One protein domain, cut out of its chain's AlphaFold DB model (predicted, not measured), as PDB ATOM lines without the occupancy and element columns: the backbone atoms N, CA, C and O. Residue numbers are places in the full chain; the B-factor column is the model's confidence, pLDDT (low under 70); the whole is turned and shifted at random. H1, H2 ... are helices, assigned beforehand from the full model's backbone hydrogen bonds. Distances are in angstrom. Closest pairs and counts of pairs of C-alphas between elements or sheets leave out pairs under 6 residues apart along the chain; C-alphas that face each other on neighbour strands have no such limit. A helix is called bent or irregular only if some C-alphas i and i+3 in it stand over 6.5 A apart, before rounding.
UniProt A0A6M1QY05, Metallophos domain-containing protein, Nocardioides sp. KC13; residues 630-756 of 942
ATOM      1  N   PHE A 630     133.287 161.805  89.885       59.09
ATOM      2  CA  PHE A 630     132.435 161.083  90.817       59.09
ATOM      3  C   PHE A 630     132.173 161.863  92.109       59.09
ATOM      4  O   PHE A 630     131.299 161.446  92.855       59.09
ATOM      5  N   SER A 631     132.822 163.004  92.361       66.88
ATOM      6  CA  SER A 631     132.539 163.881  93.512       66.88
ATOM      7  C   SER A 631     131.051 164.222  93.661       66.88
ATOM      8  O   SER A 631     130.517 164.233  94.770       66.88
ATOM      9  N   GLY A 632     130.335 164.402  92.544       65.62
ATOM     10  CA  GLY A 632     128.887 164.599  92.543       65.62
ATOM     11  C   GLY A 632     128.104 163.356  92.983       65.62
ATOM     12  O   GLY A 632     127.185 163.459  93.791       65.62
ATOM     13  N   LEU A 633     128.476 162.170  92.490       69.81
ATOM     14  CA  LEU A 633     127.800 160.911  92.826       69.81
ATOM     15  C   LEU A 633     128.167 160.417  94.235       69.81
ATOM     16  O   LEU A 633     127.297 160.003  94.993       69.81
ATOM     17  N   LEU A 634     129.444 160.494  94.608       78.38
ATOM     18  CA  LEU A 634     129.956 160.204  95.947       78.38
ATOM     19  C   LEU A 634     129.416 161.205  96.970       78.38
ATOM     20  O   LEU A 634     129.163 160.831  98.111       78.38
ATOM     21  N   GLY A 635     129.134 162.440  96.546       80.12
ATOM     22  CA  GLY A 635     128.435 163.443  97.345       80.12
ATOM     23  C   GLY A 635     127.025 163.042  97.777       80.12
ATOM     24  O   GLY A 635     126.500 163.614  98.733       80.12
ATOM     25  N   LEU A 636     126.429 162.012  97.166       85.25
ATOM     26  CA  LEU A 636     125.184 161.419  97.659       85.25
ATOM     27  C   LEU A 636     125.363 160.721  99.014       85.25
ATOM     28  O   LEU A 636     124.394 160.631  99.763       85.25
ATOM     29  N   VAL A 637     126.572 160.262  99.362       88.25
ATOM     30  CA  VAL A 637     126.828 159.578 100.639       88.25
ATOM     31  C   VAL A 637     126.714 160.548 101.821       88.25
ATOM     32  O   VAL A 637     125.871 160.298 102.685       88.25
ATOM     33  N   PRO A 638     127.435 161.688 101.879       88.62
ATOM     34  CA  PRO A 638     127.216 162.661 102.948       88.62
ATOM     35  C   PRO A 638     125.807 163.255 102.928       88.62
ATOM     36  O   PRO A 638     125.251 163.508 103.989       88.62
ATOM     37  N   LEU A 639     125.185 163.431 101.754       90.31
ATOM     38  CA  LEU A 639     123.778 163.850 101.678       90.31
ATOM     39  C   LEU A 639     122.836 162.825 102.323       90.31
ATOM     40  O   LEU A 639     121.901 163.217 103.017       90.31
ATOM     41  N   ALA A 640     123.089 161.527 102.142       92.12
ATOM     42  CA  ALA A 640     122.343 160.474 102.819       92.12
ATOM     43  C   ALA A 640     122.580 160.505 104.337       92.12
ATOM     44  O   ALA A 640     121.623 160.366 105.095       92.12
ATOM     45  N   VAL A 641     123.813 160.761 104.794       93.06
ATOM     46  CA  VAL A 641     124.112 160.958 106.225       93.06
ATOM     47  C   VAL A 641     123.349 162.163 106.781       93.06
ATOM     48  O   VAL A 641     122.667 162.027 107.793       93.06
ATOM     49  N   ILE A 642     123.381 163.312 106.095       92.12
ATOM     50  CA  ILE A 642     122.599 164.504 106.459       92.12
ATOM     51  C   ILE A 642     121.109 164.151 106.539       92.12
ATOM     52  O   ILE A 642     120.448 164.508 107.512       92.12
ATOM     53  N   ALA A 643     120.576 163.413 105.561       93.12
ATOM     54  CA  ALA A 643     119.180 162.987 105.555       93.12
ATOM     55  C   ALA A 643     118.836 162.074 106.747       93.12
ATOM     56  O   ALA A 643     117.772 162.238 107.342       93.12
ATOM     57  N   VAL A 644     119.731 161.158 107.133       94.94
ATOM     58  CA  VAL A 644     119.571 160.301 108.322       94.94
ATOM     59  C   VAL A 644     119.600 161.127 109.609       94.94
ATOM     60  O   VAL A 644     118.750 160.922 110.474       94.94
ATOM     61  N   VAL A 645     120.520 162.090 109.731       94.12
ATOM     62  CA  VAL A 645     120.590 163.004 110.886       94.12
ATOM     63  C   VAL A 645     119.312 163.832 110.991       94.12
ATOM     64  O   VAL A 645     118.710 163.896 112.061       94.12
ATOM     65  N   ILE A 646     118.853 164.411 109.879       93.50
ATOM     66  CA  ILE A 646     117.586 165.145 109.825       93.50
ATOM     67  C   ILE A 646     116.441 164.226 110.254       93.50
ATOM     68  O   ILE A 646     115.674 164.594 111.136       93.50
ATOM     69  N   LEU A 647     116.344 163.013 109.706       94.94
ATOM     70  CA  LEU A 647     115.297 162.057 110.069       94.94
ATOM     71  C   LEU A 647     115.307 161.724 111.569       94.94
ATOM     72  O   LEU A 647     114.247 161.693 112.193       94.94
ATOM     73  N   ALA A 648     116.485 161.531 112.164       95.06
ATOM     74  CA  ALA A 648     116.624 161.297 113.598       95.06
ATOM     75  C   ALA A 648     116.135 162.501 114.422       95.06
ATOM     76  O   ALA A 648     115.349 162.325 115.353       95.06
ATOM     77  N   VAL A 649     116.524 163.725 114.046       94.81
ATOM     78  CA  VAL A 649     116.067 164.969 114.693       94.81
ATOM     79  C   VAL A 649     114.550 165.146 114.566       94.81
ATOM     80  O   VAL A 649     113.904 165.574 115.518       94.81
ATOM     81  N   LEU A 650     113.964 164.787 113.420       93.62
ATOM     82  CA  LEU A 650     112.522 164.886 113.183       93.62
ATOM     83  C   LEU A 650     111.703 163.899 114.024       93.62
ATOM     84  O   LEU A 650     110.593 164.230 114.437       93.62
ATOM     85  N   LEU A 651     112.229 162.694 114.265       93.19
ATOM     86  CA  LEU A 651     111.548 161.639 115.026       93.19
ATOM     87  C   LEU A 651     111.847 161.688 116.534       93.19
ATOM     88  O   LEU A 651     111.102 161.106 117.325       93.19
ATOM     89  N   ALA A 652     112.902 162.394 116.952       94.62
ATOM     90  CA  ALA A 652     113.284 162.523 118.357       94.62
ATOM     91  C   ALA A 652     112.164 163.088 119.259       94.62
ATOM     92  O   ALA A 652     111.921 162.482 120.303       94.62
ATOM     93  N   PRO A 653     111.422 164.156 118.891       95.00
ATOM     94  CA  PRO A 653     110.317 164.661 119.709       95.00
ATOM     95  C   PRO A 653     109.255 163.600 120.016       95.00
ATOM     96  O   PRO A 653     108.751 163.532 121.135       95.00
ATOM     97  N   ASP A 654     108.938 162.733 119.055       91.88
ATOM     98  CA  ASP A 654     107.980 161.648 119.260       91.88
ATOM     99  C   ASP A 654     108.538 160.600 120.219       91.88
ATOM    100  O   ASP A 654     107.862 160.234 121.176       91.88
ATOM    101  N   LEU A 655     109.775 160.145 119.992       92.75
ATOM    102  CA  LEU A 655     110.441 159.145 120.832       92.75
ATOM    103  C   LEU A 655     110.560 159.603 122.288       92.75
ATOM    104  O   LEU A 655     110.243 158.842 123.199       92.75
ATOM    105  N   LEU A 656     110.961 160.857 122.498       94.38
ATOM    106  CA  LEU A 656     111.193 161.439 123.820       94.38
ATOM    107  C   LEU A 656     109.894 161.731 124.580       94.38
ATOM    108  O   LEU A 656     109.907 161.812 125.805       94.38
ATOM    109  N   THR A 657     108.768 161.876 123.877       93.94
ATOM    110  CA  THR A 657     107.459 162.150 124.491       93.94
ATOM    111  C   THR A 657     106.556 160.920 124.593       93.94
ATOM    112  O   THR A 657     105.495 161.007 125.207       93.94
ATOM    113  N   ARG A 658     106.967 159.759 124.057       92.06
ATOM    114  CA  ARG A 658     106.239 158.477 124.177       92.06
ATOM    115  C   ARG A 658     105.830 158.106 125.610       92.06
ATOM    116  O   ARG A 658     104.691 157.675 125.760       92.06
ATOM    117  N   PRO A 659     106.669 158.291 126.653       94.81
ATOM    118  CA  PRO A 659     106.281 157.958 128.027       94.81
ATOM    119  C   PRO A 659     105.090 158.766 128.562       94.81
ATOM    120  O   PRO A 659     104.455 158.346 129.518       94.81
ATOM    121  N   LEU A 660     104.765 159.908 127.945       92.12
ATOM    122  CA  LEU A 660     103.620 160.752 128.305       92.12
ATOM    123  C   LEU A 660     102.336 160.344 127.557       92.12
ATOM    124  O   LEU A 660     101.429 161.158 127.406       92.12
ATOM    125  N   GLY A 661     102.268 159.120 127.021       86.44
ATOM    126  CA  GLY A 661     101.143 158.632 126.216       86.44
ATOM    127  C   GLY A 661      99.783 158.755 126.907       86.44
ATOM    128  O   GLY A 661      98.816 159.141 126.254       86.44
ATOM    129  N   ASP A 662      99.751 158.531 128.221       90.44
ATOM    130  CA  ASP A 662      98.536 158.585 129.044       90.44
ATOM    131  C   ASP A 662      98.137 160.022 129.444       90.44
ATOM    132  O   ASP A 662      97.042 160.255 129.951       90.44
ATOM    133  N   GLU A 663      98.999 161.014 129.184       93.75
ATOM    134  CA  GLU A 663      98.782 162.426 129.512       93.75
ATOM    135  C   GLU A 663      98.826 163.306 128.244       93.75
ATOM    136  O   GLU A 663      99.810 164.018 127.997       93.75
ATOM    137  N   PRO A 664      97.762 163.320 127.418       88.62
ATOM    138  CA  PRO A 664      97.796 163.901 126.072       88.62
ATOM    139  C   PRO A 664      98.169 165.390 126.057       88.62
ATOM    140  O   PRO A 664      98.952 165.828 125.214       88.62
ATOM    141  N   VAL A 665      97.672 166.170 127.023       91.44
ATOM    142  CA  VAL A 665      97.981 167.605 127.136       91.44
ATOM    143  C   VAL A 665      99.458 167.830 127.465       91.44
ATOM    144  O   VAL A 665     100.121 168.644 126.815       91.44
ATOM    145  N   ARG A 666     100.010 167.082 128.433       93.94
ATOM    146  CA  ARG A 666     101.432 167.194 128.795       93.94
ATOM    147  C   ARG A 666     102.326 166.732 127.650       93.94
ATOM    148  O   ARG A 666     103.346 167.369 127.387       93.94
ATOM    149  N   ARG A 667     101.922 165.687 126.922       94.44
ATOM    150  CA  ARG A 667     102.629 165.199 125.731       94.44
ATOM    151  C   ARG A 667     102.702 166.255 124.631       94.44
ATOM    152  O   ARG A 667     103.788 166.498 124.110       94.44
ATOM    153  N   VAL A 668     101.586 166.923 124.320       93.75
ATOM    154  CA  VAL A 668     101.535 168.037 123.353       93.75
ATOM    155  C   VAL A 668     102.485 169.163 123.764       93.75
ATOM    156  O   VAL A 668     103.316 169.596 122.963       93.75
ATOM    157  N   GLN A 669     102.424 169.605 125.022       94.62
ATOM    158  CA  GLN A 669     103.296 170.669 125.527       94.62
ATOM    159  C   GLN A 669     104.779 170.282 125.468       94.62
ATOM    160  O   GLN A 669     105.610 171.080 125.031       94.62
ATOM    161  N   ALA A 670     105.122 169.054 125.868       94.88
ATOM    162  CA  ALA A 670     106.486 168.542 125.796       94.88
ATOM    163  C   ALA A 670     106.986 168.464 124.345       94.88
ATOM    164  O   ALA A 670     108.108 168.878 124.057       94.88
ATOM    165  N   TRP A 671     106.143 168.007 123.415       95.94
ATOM    166  CA  TRP A 671     106.480 167.932 121.995       95.94
ATOM    167  C   TRP A 671     106.763 169.318 121.403       95.94
ATOM    168  O   TRP A 671     107.749 169.498 120.691       95.94
ATOM    169  N   LEU A 672     105.961 170.330 121.750       94.25
ATOM    170  CA  LEU A 672     106.170 171.711 121.298       94.25
ATOM    171  C   LEU A 672     107.468 172.325 121.841       94.25
ATOM    172  O   LEU A 672     108.123 173.081 121.122       94.25
ATOM    173  N   ARG A 673     107.881 171.976 123.067       94.75
ATOM    174  CA  ARG A 673     109.206 172.355 123.593       94.75
ATOM    175  C   ARG A 673     110.321 171.701 122.777       94.75
ATOM    176  O   ARG A 673     111.235 172.388 122.333       94.75
ATOM    177  N   TRP A 674     110.210 170.402 122.495       94.94
ATOM    178  CA  TRP A 674     111.174 169.697 121.645       94.94
ATOM    179  C   TRP A 674     111.218 170.237 120.216       94.94
ATOM    180  O   TRP A 674     112.300 170.318 119.641       94.94
ATOM    181  N   ARG A 675     110.093 170.691 119.653       92.56
ATOM    182  CA  ARG A 675     110.053 171.369 118.347       92.56
ATOM    183  C   ARG A 675     110.966 172.596 118.301       92.56
ATOM    184  O   ARG A 675     111.633 172.802 117.287       92.56
ATOM    185  N   GLN A 676     111.004 173.401 119.365       89.50
ATOM    186  CA  GLN A 676     111.860 174.595 119.425       89.50
ATOM    187  C   GLN A 676     113.352 174.242 119.356       89.50
ATOM    188  O   GLN A 676     114.127 175.011 118.798       89.50
ATOM    189  N   VAL A 677     113.735 173.064 119.858       93.44
ATOM    190  CA  VAL A 677     115.107 172.538 119.798       93.44
ATOM    191  C   VAL A 677     115.381 171.828 118.467       93.44
ATOM    192  O   VAL A 677     116.428 172.027 117.859       93.44
ATOM    193  N   ALA A 678     114.436 171.030 117.970       92.81
ATOM    194  CA  ALA A 678     114.598 170.252 116.743       92.81
ATOM    195  C   ALA A 678     114.725 171.142 115.497       92.81
ATOM    196  O   ALA A 678     115.548 170.872 114.626       92.81
ATOM    197  N   ARG A 679     113.951 172.232 115.416       89.00
ATOM    198  CA  ARG A 679     113.953 173.136 114.255       89.00
ATOM    199  C   ARG A 679     115.345 173.710 113.923       89.00
ATOM    200  O   ARG A 679     115.763 173.547 112.780       89.00
ATOM    201  N   PRO A 680     116.090 174.351 114.849       89.81
ATOM    202  CA  PRO A 680     117.447 174.815 114.554       89.81
ATOM    203  C   PRO A 680     118.417 173.661 114.261       89.81
ATOM    204  O   PRO A 680     119.275 173.809 113.394       89.81
ATOM    205  N   LEU A 681     118.259 172.492 114.896       92.25
ATOM    206  CA  LEU A 681     119.097 171.319 114.612       92.25
ATOM    207  C   LEU A 681     118.946 170.812 113.169       92.25
ATOM    208  O   LEU A 681     119.937 170.403 112.571       92.25
ATOM    209  N   VAL A 682     117.747 170.892 112.578       89.19
ATOM    210  CA  VAL A 682     117.534 170.557 111.156       89.19
ATOM    211  C   VAL A 682     118.358 171.470 110.241       89.19
ATOM    212  O   VAL A 682     118.982 170.982 109.302       89.19
ATOM    213  N   PHE A 683     118.417 172.775 110.527       86.25
ATOM    214  CA  PHE A 683     119.232 173.719 109.749       86.25
ATOM    215  C   PHE A 683     120.739 173.517 109.958       86.25
ATOM    216  O   PHE A 683     121.522 173.717 109.031       86.25
ATOM    217  N   LEU A 684     121.147 173.095 111.158       90.38
ATOM    218  CA  LEU A 684     122.547 172.829 111.494       90.38
ATOM    219  C   LEU A 684     123.047 171.464 111.003       90.38
ATOM    220  O   LEU A 684     124.258 171.272 110.913       90.38
ATOM    221  N   ALA A 685     122.153 170.538 110.640       90.62
ATOM    222  CA  ALA A 685     122.523 169.188 110.225       90.62
ATOM    223  C   ALA A 685     123.508 169.183 109.045       90.62
ATOM    224  O   ALA A 685     124.522 168.492 109.106       90.62
ATOM    225  N   GLY A 686     123.255 169.983 108.004       90.62
ATOM    226  CA  GLY A 686     124.159 170.123 106.855       90.62
ATOM    227  C   GLY A 686     125.548 170.651 107.248       90.62
ATOM    228  O   GLY A 686     126.528 169.925 107.081       90.62
ATOM    229  N   PRO A 687     125.649 171.871 107.816       92.31
ATOM    230  CA  PRO A 687     126.920 172.466 108.234       92.31
ATOM    231  C   PRO A 687     127.733 171.579 109.179       92.31
ATOM    232  O   PRO A 687     128.916 171.353 108.946       92.31
ATOM    233  N   VAL A 688     127.100 171.042 110.227       93.25
ATOM    234  CA  VAL A 688     127.786 170.219 111.232       93.25
ATOM    235  C   VAL A 688     128.271 168.913 110.615       93.25
ATOM    236  O   VAL A 688     129.417 168.528 110.841       93.25
ATOM    237  N   THR A 689     127.449 168.256 109.788       90.38
ATOM    238  CA  THR A 689     127.870 167.023 109.103       90.38
ATOM    239  C   THR A 689     129.058 167.285 108.187       90.38
ATOM    240  O   THR A 689     129.969 166.469 108.146       90.38
ATOM    241  N   LEU A 690     129.094 168.424 107.493       90.38
ATOM    242  CA  LEU A 690     130.223 168.789 106.640       90.38
ATOM    243  C   LEU A 690     131.503 169.065 107.431       90.38
ATOM    244  O   LEU A 690     132.567 168.624 107.007       90.38
ATOM    245  N   VAL A 691     131.413 169.734 108.583       91.00
ATOM    246  CA  VAL A 691     132.573 169.945 109.468       91.00
ATOM    247  C   VAL A 691     133.101 168.608 109.984       91.00
ATOM    248  O   VAL A 691     134.295 168.344 109.890       91.00
ATOM    249  N   VAL A 692     132.216 167.728 110.460       90.31
ATOM    250  CA  VAL A 692     132.598 166.385 110.924       90.31
ATOM    251  C   VAL A 692     133.195 165.561 109.783       90.31
ATOM    252  O   VAL A 692     134.239 164.936 109.962       90.31
ATOM    253  N   TRP A 693     132.577 165.584 108.600       88.88
ATOM    254  CA  TRP A 693     133.077 164.892 107.412       88.88
ATOM    255  C   TRP A 693     134.474 165.376 107.034       88.88
ATOM    256  O   TRP A 693     135.342 164.561 106.735       88.88
ATOM    257  N   TRP A 694     134.704 166.688 107.083       85.75
ATOM    258  CA  TRP A 694     136.013 167.279 106.838       85.75
ATOM    259  C   TRP A 694     137.055 166.785 107.848       85.75
ATOM    260  O   TRP A 694     138.074 166.247 107.419       85.75
ATOM    261  N   CYS A 695     136.782 166.864 109.155       88.88
ATOM    262  CA  CYS A 695     137.700 166.374 110.189       88.88
ATOM    263  C   CYS A 695     138.020 164.878 110.030       88.88
ATOM    264  O   CYS A 695     139.170 164.470 110.165       88.88
ATOM    265  N   LEU A 696     137.015 164.055 109.715       86.62
ATOM    266  CA  LEU A 696     137.206 162.621 109.473       86.62
ATOM    267  C   LEU A 696     138.045 162.359 108.221       86.62
ATOM    268  O   LEU A 696     138.907 161.487 108.222       86.62
ATOM    269  N   THR A 697     137.800 163.111 107.151       84.56
ATOM    270  CA  THR A 697     138.544 162.977 105.895       84.56
ATOM    271  C   THR A 697     140.014 163.346 106.072       84.56
ATOM    272  O   THR A 697     140.877 162.696 105.484       84.56
ATOM    273  N   ASP A 698     140.299 164.371 106.878       82.62
ATOM    274  CA  ASP A 698     141.660 164.784 107.221       82.62
ATOM    275  C   ASP A 698     142.380 163.711 108.051       82.62
ATOM    276  O   ASP A 698     143.504 163.335 107.740       82.62
ATOM    277  N   ALA A 699     141.684 163.123 109.029       87.88
ATOM    278  CA  ALA A 699     142.235 162.065 109.875       87.88
ATOM    279  C   ALA A 699     142.496 160.737 109.136       87.88
ATOM    280  O   ALA A 699     143.393 159.991 109.523       87.88
ATOM    281  N   VAL A 700     141.696 160.410 108.113       86.94
ATOM    282  CA  VAL A 700     141.752 159.118 107.392       86.94
ATOM    283  C   VAL A 700     142.543 159.208 106.075       86.94
ATOM    284  O   VAL A 700     142.833 158.178 105.475       86.94
ATOM    285  N   ASP A 701     142.901 160.417 105.621       83.12
ATOM    286  CA  ASP A 701     143.650 160.686 104.378       83.12
ATOM    287  C   ASP A 701     143.076 159.960 103.142       83.12
ATOM    288  O   ASP A 701     143.770 159.302 102.371       83.12
ATOM    289  N   SER A 702     141.754 160.040 102.965       82.75
ATOM    290  CA  SER A 702     141.046 159.270 101.939       82.75
ATOM    291  C   SER A 702     140.576 160.115 100.754       82.75
ATOM    292  O   SER A 702     139.684 160.955 100.887       82.75
ATOM    293  N   GLU A 703     141.090 159.831  99.555       77.62
ATOM    294  CA  GLU A 703     140.753 160.563  98.325       77.62
ATOM    295  C   GLU A 703     139.265 160.498  97.938       77.62
ATOM    296  O   GLU A 703     138.706 161.479  97.443       77.62
ATOM    297  N   TRP A 704     138.576 159.379  98.191       80.31
ATOM    298  CA  TRP A 704     137.144 159.269  97.885       80.31
ATOM    299  C   TRP A 704     136.278 160.050  98.877       80.31
ATOM    300  O   TRP A 704     135.278 160.646  98.472       80.31
ATOM    301  N   MET A 705     136.673 160.103 100.157       81.81
ATOM    302  CA  MET A 705     135.994 160.934 101.158       81.81
ATOM    303  C   MET A 705     136.183 162.416 100.844       81.81
ATOM    304  O   MET A 705     135.239 163.196 100.985       81.81
ATOM    305  N   ARG A 706     137.368 162.781 100.333       81.69
ATOM    306  CA  ARG A 706     137.644 164.115  99.793       81.69
ATOM    307  C   ARG A 706     136.697 164.439  98.641       81.69
ATOM    308  O   ARG A 706     135.946 165.408  98.695       81.69
ATOM    309  N   ALA A 707     136.627 163.574  97.634       77.19
ATOM    310  CA  ALA A 707     135.717 163.767  96.508       77.19
ATOM    311  C   ALA A 707     134.242 163.912  96.936       77.19
ATOM    312  O   ALA A 707     133.534 164.771  96.415       77.19
ATOM    313  N   ALA A 708     133.777 163.135  97.916       84.19
ATOM    314  CA  ALA A 708     132.392 163.176  98.391       84.19
ATOM    315  C   ALA A 708     131.968 164.522  99.025       84.19
ATOM    316  O   ALA A 708     130.777 164.784  99.170       84.19
ATOM    317  N   PHE A 709     132.903 165.400  99.396       85.38
ATOM    318  CA  PHE A 709     132.590 166.659 100.079       85.38
ATOM    319  C   PHE A 709     131.959 167.723  99.162       85.38
ATOM    320  O   PHE A 709     131.116 168.504  99.604       85.38
ATOM    321  N   ALA A 710     132.346 167.760  97.883       82.56
ATOM    322  CA  ALA A 710     132.136 168.919  97.011       82.56
ATOM    323  C   ALA A 710     130.662 169.304  96.797       82.56
ATOM    324  O   ALA A 710     130.283 170.461  96.986       82.56
ATOM    325  N   LEU A 711     129.818 168.342  96.409       84.44
ATOM    326  CA  LEU A 711     128.403 168.589  96.123       84.44
ATOM    327  C   LEU A 711     127.605 169.012  97.374       84.44
ATOM    328  O   LEU A 711     126.949 170.056  97.319       84.44
ATOM    329  N   PRO A 712     127.632 168.268  98.499       88.12
ATOM    330  CA  PRO A 712     126.924 168.689  99.706       88.12
ATOM    331  C   PRO A 712     127.451 170.009 100.279       88.12
ATOM    332  O   PRO A 712     126.646 170.799 100.776       88.12
ATOM    333  N   ALA A 713     128.753 170.296 100.159       88.31
ATOM    334  CA  ALA A 713     129.312 171.593 100.537       88.31
ATOM    335  C   ALA A 713     128.760 172.731  99.678       88.31
ATOM    336  O   ALA A 713     128.287 173.722 100.229       88.31
ATOM    337  N   LEU A 714     128.736 172.568  98.353       86.31
ATOM    338  CA  LEU A 714     128.160 173.557  97.443       86.31
ATOM    339  C   LEU A 714     126.686 173.825  97.775       86.31
ATOM    340  O   LEU A 714     126.302 174.975  97.961       86.31
ATOM    341  N   ILE A 715     125.877 172.773  97.940       87.06
ATOM    342  CA  ILE A 715     124.454 172.899  98.301       87.06
ATOM    343  C   ILE A 715     124.291 173.642  99.632       87.06
ATOM    344  O   ILE A 715     123.477 174.559  99.737       87.06
ATOM    345  N   THR A 716     125.076 173.267 100.642       88.31
ATOM    346  CA  THR A 716     124.971 173.832 101.992       88.31
ATOM    347  C   THR A 716     125.417 175.294 102.027       88.31
ATOM    348  O   THR A 716     124.695 176.138 102.551       88.31
ATOM    349  N   VAL A 717     126.565 175.623 101.426       86.31
ATOM    350  CA  VAL A 717     127.092 176.996 101.368       86.31
ATOM    351  C   VAL A 717     126.170 177.899 100.558       86.31
ATOM    352  O   VAL A 717     125.875 179.006 101.002       86.31
ATOM    353  N   THR A 718     125.665 177.440  99.408       85.06
ATOM    354  CA  THR A 718     124.704 178.217  98.615       85.06
ATOM    355  C   THR A 718     123.419 178.466  99.399       85.06
ATOM    356  O   THR A 718     122.960 179.606  99.444       85.06
ATOM    357  N   ALA A 719     122.868 177.449 100.070       84.00
ATOM    358  CA  ALA A 719     121.667 177.611 100.885       84.00
ATOM    359  C   ALA A 719     121.879 178.632 102.018       84.00
ATOM    360  O   ALA A 719     121.097 179.572 102.146       84.00
ATOM    361  N   ILE A 720     122.961 178.505 102.795       84.25
ATOM    362  CA  ILE A 720     123.290 179.446 103.881       84.25
ATOM    363  C   ILE A 720     123.522 180.851 103.331       84.25
ATOM    364  O   ILE A 720     122.961 181.811 103.851       84.25
ATOM    365  N   GLY A 721     124.320 180.974 102.268       81.31
ATOM    366  CA  GLY A 721     124.631 182.249 101.635       81.31
ATOM    367  C   GLY A 721     123.371 182.973 101.174       81.31
ATOM    368  O   GLY A 721     123.230 184.163 101.435       81.31
ATOM    369  N   MET A 722     122.412 182.255 100.579       81.25
ATOM    370  CA  MET A 722     121.112 182.821 100.211       81.25
ATOM    371  C   MET A 722     120.366 183.383 101.423       81.25
ATOM    372  O   MET A 722     119.886 184.512 101.349       81.25
ATOM    373  N   PHE A 723     120.303 182.649 102.540       76.06
ATOM    374  CA  PHE A 723     119.644 183.130 103.758       76.06
ATOM    375  C   PHE A 723     120.359 184.328 104.387       76.06
ATOM    376  O   PHE A 723     119.699 185.274 104.803       76.06
ATOM    377  N   VAL A 724     121.694 184.322 104.431       78.50
ATOM    378  CA  VAL A 724     122.485 185.418 105.010       78.50
ATOM    379  C   VAL A 724     122.368 186.684 104.165       78.50
ATOM    380  O   VAL A 724     122.094 187.754 104.702       78.50
ATOM    381  N   ILE A 725     122.533 186.574 102.845       77.62
ATOM    382  CA  ILE A 725     122.402 187.702 101.910       77.62
ATOM    383  C   ILE A 725     120.998 188.294 102.004       77.62
ATOM    384  O   ILE A 725     120.841 189.511 102.082       77.62
ATOM    385  N   ASP A 726     119.977 187.441 102.018       69.62
ATOM    386  CA  ASP A 726     118.590 187.868 102.136       69.62
ATOM    387  C   ASP A 726     118.294 188.519 103.495       69.62
ATOM    388  O   ASP A 726     117.648 189.564 103.535       69.62
ATOM    389  N   TRP A 727     118.828 187.982 104.593       75.25
ATOM    390  CA  TRP A 727     118.722 188.585 105.922       75.25
ATOM    391  C   TRP A 727     119.380 189.972 105.983       75.25
ATOM    392  O   TRP A 727     118.720 190.934 106.370       75.25
ATOM    393  N   ILE A 728     120.627 190.117 105.514       74.00
ATOM    394  CA  ILE A 728     121.326 191.415 105.458       74.00
ATOM    395  C   ILE A 728     120.532 192.408 104.608       74.00
ATOM    396  O   ILE A 728     120.343 193.557 105.002       74.00
ATOM    397  N   ARG A 729     120.040 191.968 103.445       74.44
ATOM    398  CA  ARG A 729     119.221 192.793 102.550       74.44
ATOM    399  C   ARG A 729     117.964 193.330 103.240       74.44
ATOM    400  O   ARG A 729     117.556 194.445 102.927       74.44
ATOM    401  N   ARG A 730     117.355 192.546 104.135       61.91
ATOM    402  CA  ARG A 730     116.101 192.876 104.830       61.91
ATOM    403  C   ARG A 730     116.319 193.716 106.086       61.91
ATOM    404  O   ARG A 730     115.751 194.795 106.185       61.91
ATOM    405  N   GLU A 731     117.133 193.231 107.019       68.19
ATOM    406  CA  GLU A 731     117.310 193.850 108.342       68.19
ATOM    407  C   GLU A 731     118.303 195.015 108.308       68.19
ATOM    408  O   GLU A 731     118.251 195.945 109.117       68.19
ATOM    409  N   HIS A 732     119.216 194.993 107.337       76.44
ATOM    410  CA  HIS A 732     120.302 195.957 107.230       76.44
ATOM    411  C   HIS A 732     120.481 196.460 105.785       76.44
ATOM    412  O   HIS A 732     121.590 196.414 105.245       76.44
ATOM    413  N   PRO A 733     119.433 197.016 105.140       71.50
ATOM    414  CA  PRO A 733     119.466 197.396 103.723       71.50
ATOM    415  C   PRO A 733     120.555 198.428 103.402       71.50
ATOM    416  O   PRO A 733     121.136 198.403 102.319       71.50
ATOM    417  N   ARG A 734     120.895 199.303 104.359       81.88
ATOM    418  CA  ARG A 734     121.997 200.277 104.229       81.88
ATOM    419  C   ARG A 734     123.379 199.615 104.177       81.88
ATOM    420  O   ARG A 734     124.298 200.184 103.600       81.88
ATOM    421  N   LEU A 735     123.520 198.434 104.781       83.25
ATOM    422  CA  LEU A 735     124.759 197.656 104.810       83.25
ATOM    423  C   LEU A 735     124.834 196.629 103.675       83.25
ATOM    424  O   LEU A 735     125.926 196.177 103.351       83.25
ATOM    425  N   TYR A 736     123.713 196.283 103.041       81.25
ATOM    426  CA  TYR A 736     123.662 195.262 101.996       81.25
ATOM    427  C   TYR A 736     124.649 195.509 100.851       81.25
ATOM    428  O   TYR A 736     125.551 194.704 100.633       81.25
ATOM    429  N   THR A 737     124.514 196.629 100.138       82.38
ATOM    430  CA  THR A 737     125.392 196.951  99.006       82.38
ATOM    431  C   THR A 737     126.869 197.023  99.405       82.38
ATOM    432  O   THR A 737     127.667 196.365  98.736       82.38
ATOM    433  N   PRO A 738     127.280 197.743 100.474       88.44
ATOM    434  CA  PRO A 738     128.692 197.786 100.845       88.44
ATOM    435  C   PRO A 738     129.232 196.423 101.296       88.44
ATOM    436  O   PRO A 738     130.351 196.085 100.924       88.44
ATOM    437  N   LEU A 739     128.454 195.608 102.022       87.44
ATOM    438  CA  LEU A 739     128.882 194.262 102.421       87.44
ATOM    439  C   LEU A 739     129.021 193.325 101.220       87.44
ATOM    440  O   LEU A 739     130.011 192.609 101.124       87.44
ATOM    441  N   VAL A 740     128.075 193.350 100.279       85.00
ATOM    442  CA  VAL A 740     128.156 192.545  99.052       85.00
ATOM    443  C   VAL A 740     129.377 192.944  98.225       85.00
ATOM    444  O   VAL A 740     130.133 192.073  97.800       85.00
ATOM    445  N   VAL A 741     129.622 194.246  98.047       88.12
ATOM    446  CA  VAL A 741     130.817 194.747  97.352       88.12
ATOM    447  C   VAL A 741     132.095 194.311  98.069       88.12
ATOM    448  O   VAL A 741     133.007 193.810  97.415       88.12
ATOM    449  N   LEU A 742     132.154 194.432  99.399       91.19
ATOM    450  CA  LEU A 742     133.300 193.994 100.198       91.19
ATOM    451  C   LEU A 742     133.563 192.492 100.030       91.19
ATOM    452  O   LEU A 742     134.701 192.097  99.802       91.19
ATOM    453  N   VAL A 743     132.521 191.658 100.095       88.06
ATOM    454  CA  VAL A 743     132.629 190.201  99.927       88.06
ATOM    455  C   VAL A 743     133.100 189.840  98.518       88.06
ATOM    456  O   VAL A 743     133.972 188.982  98.381       88.06
ATOM    457  N   ILE A 744     132.577 190.500  97.478       88.19
ATOM    458  CA  ILE A 744     133.013 190.296  96.087       88.19
ATOM    459  C   ILE A 744     134.486 190.677  95.926       88.19
ATOM    460  O   ILE A 744     135.245 189.917  95.330       88.19
ATOM    461  N   LEU A 745     134.908 191.823  96.471       90.31
ATOM    462  CA  LEU A 745     136.294 192.286  96.393       90.31
ATOM    463  C   LEU A 745     137.248 191.377  97.172       90.31
ATOM    464  O   LEU A 745     138.288 191.008  96.639       90.31
ATOM    465  N   ALA A 746     136.892 190.975  98.394       89.00
ATOM    466  CA  ALA A 746     137.705 190.081  99.217       89.00
ATOM    467  C   ALA A 746     137.841 188.691  98.576       89.00
ATOM    468  O   ALA A 746     138.948 188.174  98.439       89.00
ATOM    469  N   SER A 747     136.728 188.114  98.108       85.56
ATOM    470  CA  SER A 747     136.733 186.822  97.406       85.56
ATOM    471  C   SER A 747     137.502 186.914  96.089       85.56
ATOM    472  O   SER A 747     138.289 186.031  95.765       85.56
ATOM    473  N   GLY A 748     137.316 188.007  95.345       86.06
ATOM    474  CA  GLY A 748     138.034 188.291  94.108       86.06
ATOM    475  C   GLY A 748     139.539 188.415  94.320       86.06
ATOM    476  O   GLY A 748     140.298 187.809  93.574       86.06
ATOM    477  N   ALA A 749     139.975 189.137  95.355       85.81
ATOM    478  CA  ALA A 749     141.385 189.275  95.710       85.81
ATOM    479  C   ALA A 749     142.014 187.919  96.052       85.81
ATOM    480  O   ALA A 749     143.055 187.579  95.500       85.81
ATOM    481  N   LEU A 750     141.352 187.110  96.885       85.56
ATOM    482  CA  LEU A 750     141.817 185.766  97.234       85.56
ATOM    483  C   LEU A 750     141.907 184.841  96.010       85.56
ATOM    484  O   LEU A 750     142.910 184.153  95.833       85.56
ATOM    485  N   LEU A 751     140.898 184.857  95.131       84.44
ATOM    486  CA  LEU A 751     140.911 184.088  93.882       84.44
ATOM    487  C   LEU A 751     142.000 184.573  92.912       84.44
ATOM    488  O   LEU A 751     142.611 183.754  92.228       84.44
ATOM    489  N   LEU A 752     142.265 185.883  92.861       85.12
ATOM    490  CA  LEU A 752     143.356 186.462  92.075       85.12
ATOM    491  C   LEU A 752     144.722 186.013  92.595       85.12
ATOM    492  O   LEU A 752     145.552 185.598  91.792       85.12
ATOM    493  N   GLY A 753     144.938 186.046  93.913       83.94
ATOM    494  CA  GLY A 753     146.158 185.529  94.536       83.94
ATOM    495  C   GLY A 753     146.355 184.032  94.282       83.94
ATOM    496  O   GLY A 753     147.448 183.609  93.929       83.94
ATOM    497  N   ALA A 754     145.281 183.237  94.352       82.75
ATOM    498  CA  ALA A 754     145.334 181.803  94.061       82.75
ATOM    499  C   ALA A 754     145.633 181.503  92.577       82.75
ATOM    500  O   ALA A 754     146.278 180.501  92.255       82.75
ATOM    501  N   ALA A 755     145.164 182.357  91.660       80.62
ATOM    502  CA  ALA A 755     145.422 182.244  90.224       80.62
ATOM    503  C   ALA A 755     146.804 182.788  89.808       80.62
ATOM    504  O   ALA A 755     147.343 182.356  88.789       80.62
ATOM    505  N   ALA A 756     147.370 183.726  90.573       82.50
ATOM    506  CA  ALA A 756     148.667 184.359  90.335       82.50
ATOM    507  C   ALA A 756     149.494 184.395  91.642       82.50
ATOM    508  O   ALA A 756     149.452 185.390  92.368       82.50
TER     509      ALA A 756
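Overview. This is residues 630 to 756 of the 942 residues of the protein "Metallophos domain-containing protein" of Nocardioides sp. KC13 (UniProt A0A6M1QY05). Two slender helical arms spread from a junction in a zigzag: the hairpin of H2 and H3a makes one, and the narrow V of H4 and H5 makes the other. At the junction H1, the first part of H2, the arm H3b and the first part of H4 pack together, while residues 741 to 756, mostly H5, stick out. The printed part has 127 residues with five named helices, H1 to H5 in order, and no named strand; its class is all helix. It is loose, with a radius of gyration of the C-alphas of 19.9 A and spans of 68 by 45 by 22 A.

Arrangement. H1, residues 630 to 634, touches the hub H4, residues 703 to 731, with the C-alphas of Ser 631 and Ala 707 closest at 4.4 A. H2, residues 636 to 660, meets H1 only through their link. H3, residues 664 to 700, was assigned as one helix by its hydrogen bonds but is bent, C-alphas 683 and 686 being 6.8 A apart; its arms H3a, residues 664 to 683, and H3b, residues 686 to 700, stand at a steep tilt of 57 degrees. H2 and H3a form a helical hairpin and touch at a shallow tilt of 19 degrees, opposite ways; their closest C-alphas, of Leu 660 and Arg 667, are 5.2 A apart. H2 touches H3b with residues 638 to 642 alone, the closest C-alphas being those of Ile 642 and Gly 686 at 5.8 A. H2 touches H4 at a steep tilt of 65 degrees, closest at Leu 639 and Pro 712, whose C-alphas are 6.1 A apart. H3b and H4 form a hairpin at a shallow tilt of 30 degrees; the C-alphas of Thr 697 and Met 705 are closest at 5.8 A. H4 and H5, residues 733 to 755, form a hairpin at a shallow tilt of 27 degrees; their closest C-alphas, of Arg 729 and Tyr 736, are 5.1 A apart. H3a and H4 are apart. Every O i to N i+4 pair is within hydrogen-bond range in H1 and H3b, against 17 of 21 in H2, 12 of 16 in H3a, 21 of 25 in H4 and 17 of 19 in H5.

Along the chain. H1 begins at C-alpha 630, (132.435, 161.083, 90.817). H2 is 37.5 A long, H3a 28.7 A, H3b 20.8 A, H4 41.9 A and H5 32.9 A. H2, H4 and H5 are irregular: C-alphas 656 and 659 are 7.3 A apart, 708 and 711 7.1 A, and 734 and 737 7.1 A. H5 ends at C-alpha 755, (145.422, 182.244, 90.224).

Size, cuts and confidence. The two C-alphas farthest apart, of Asp 662 and Ala 756, are 68.4 A apart. The printed part has no cut, and its four links are tight. The mean pLDDT of the printed part is 86.4; residues 630 to 633, 726 and 730 to 731 are under 70.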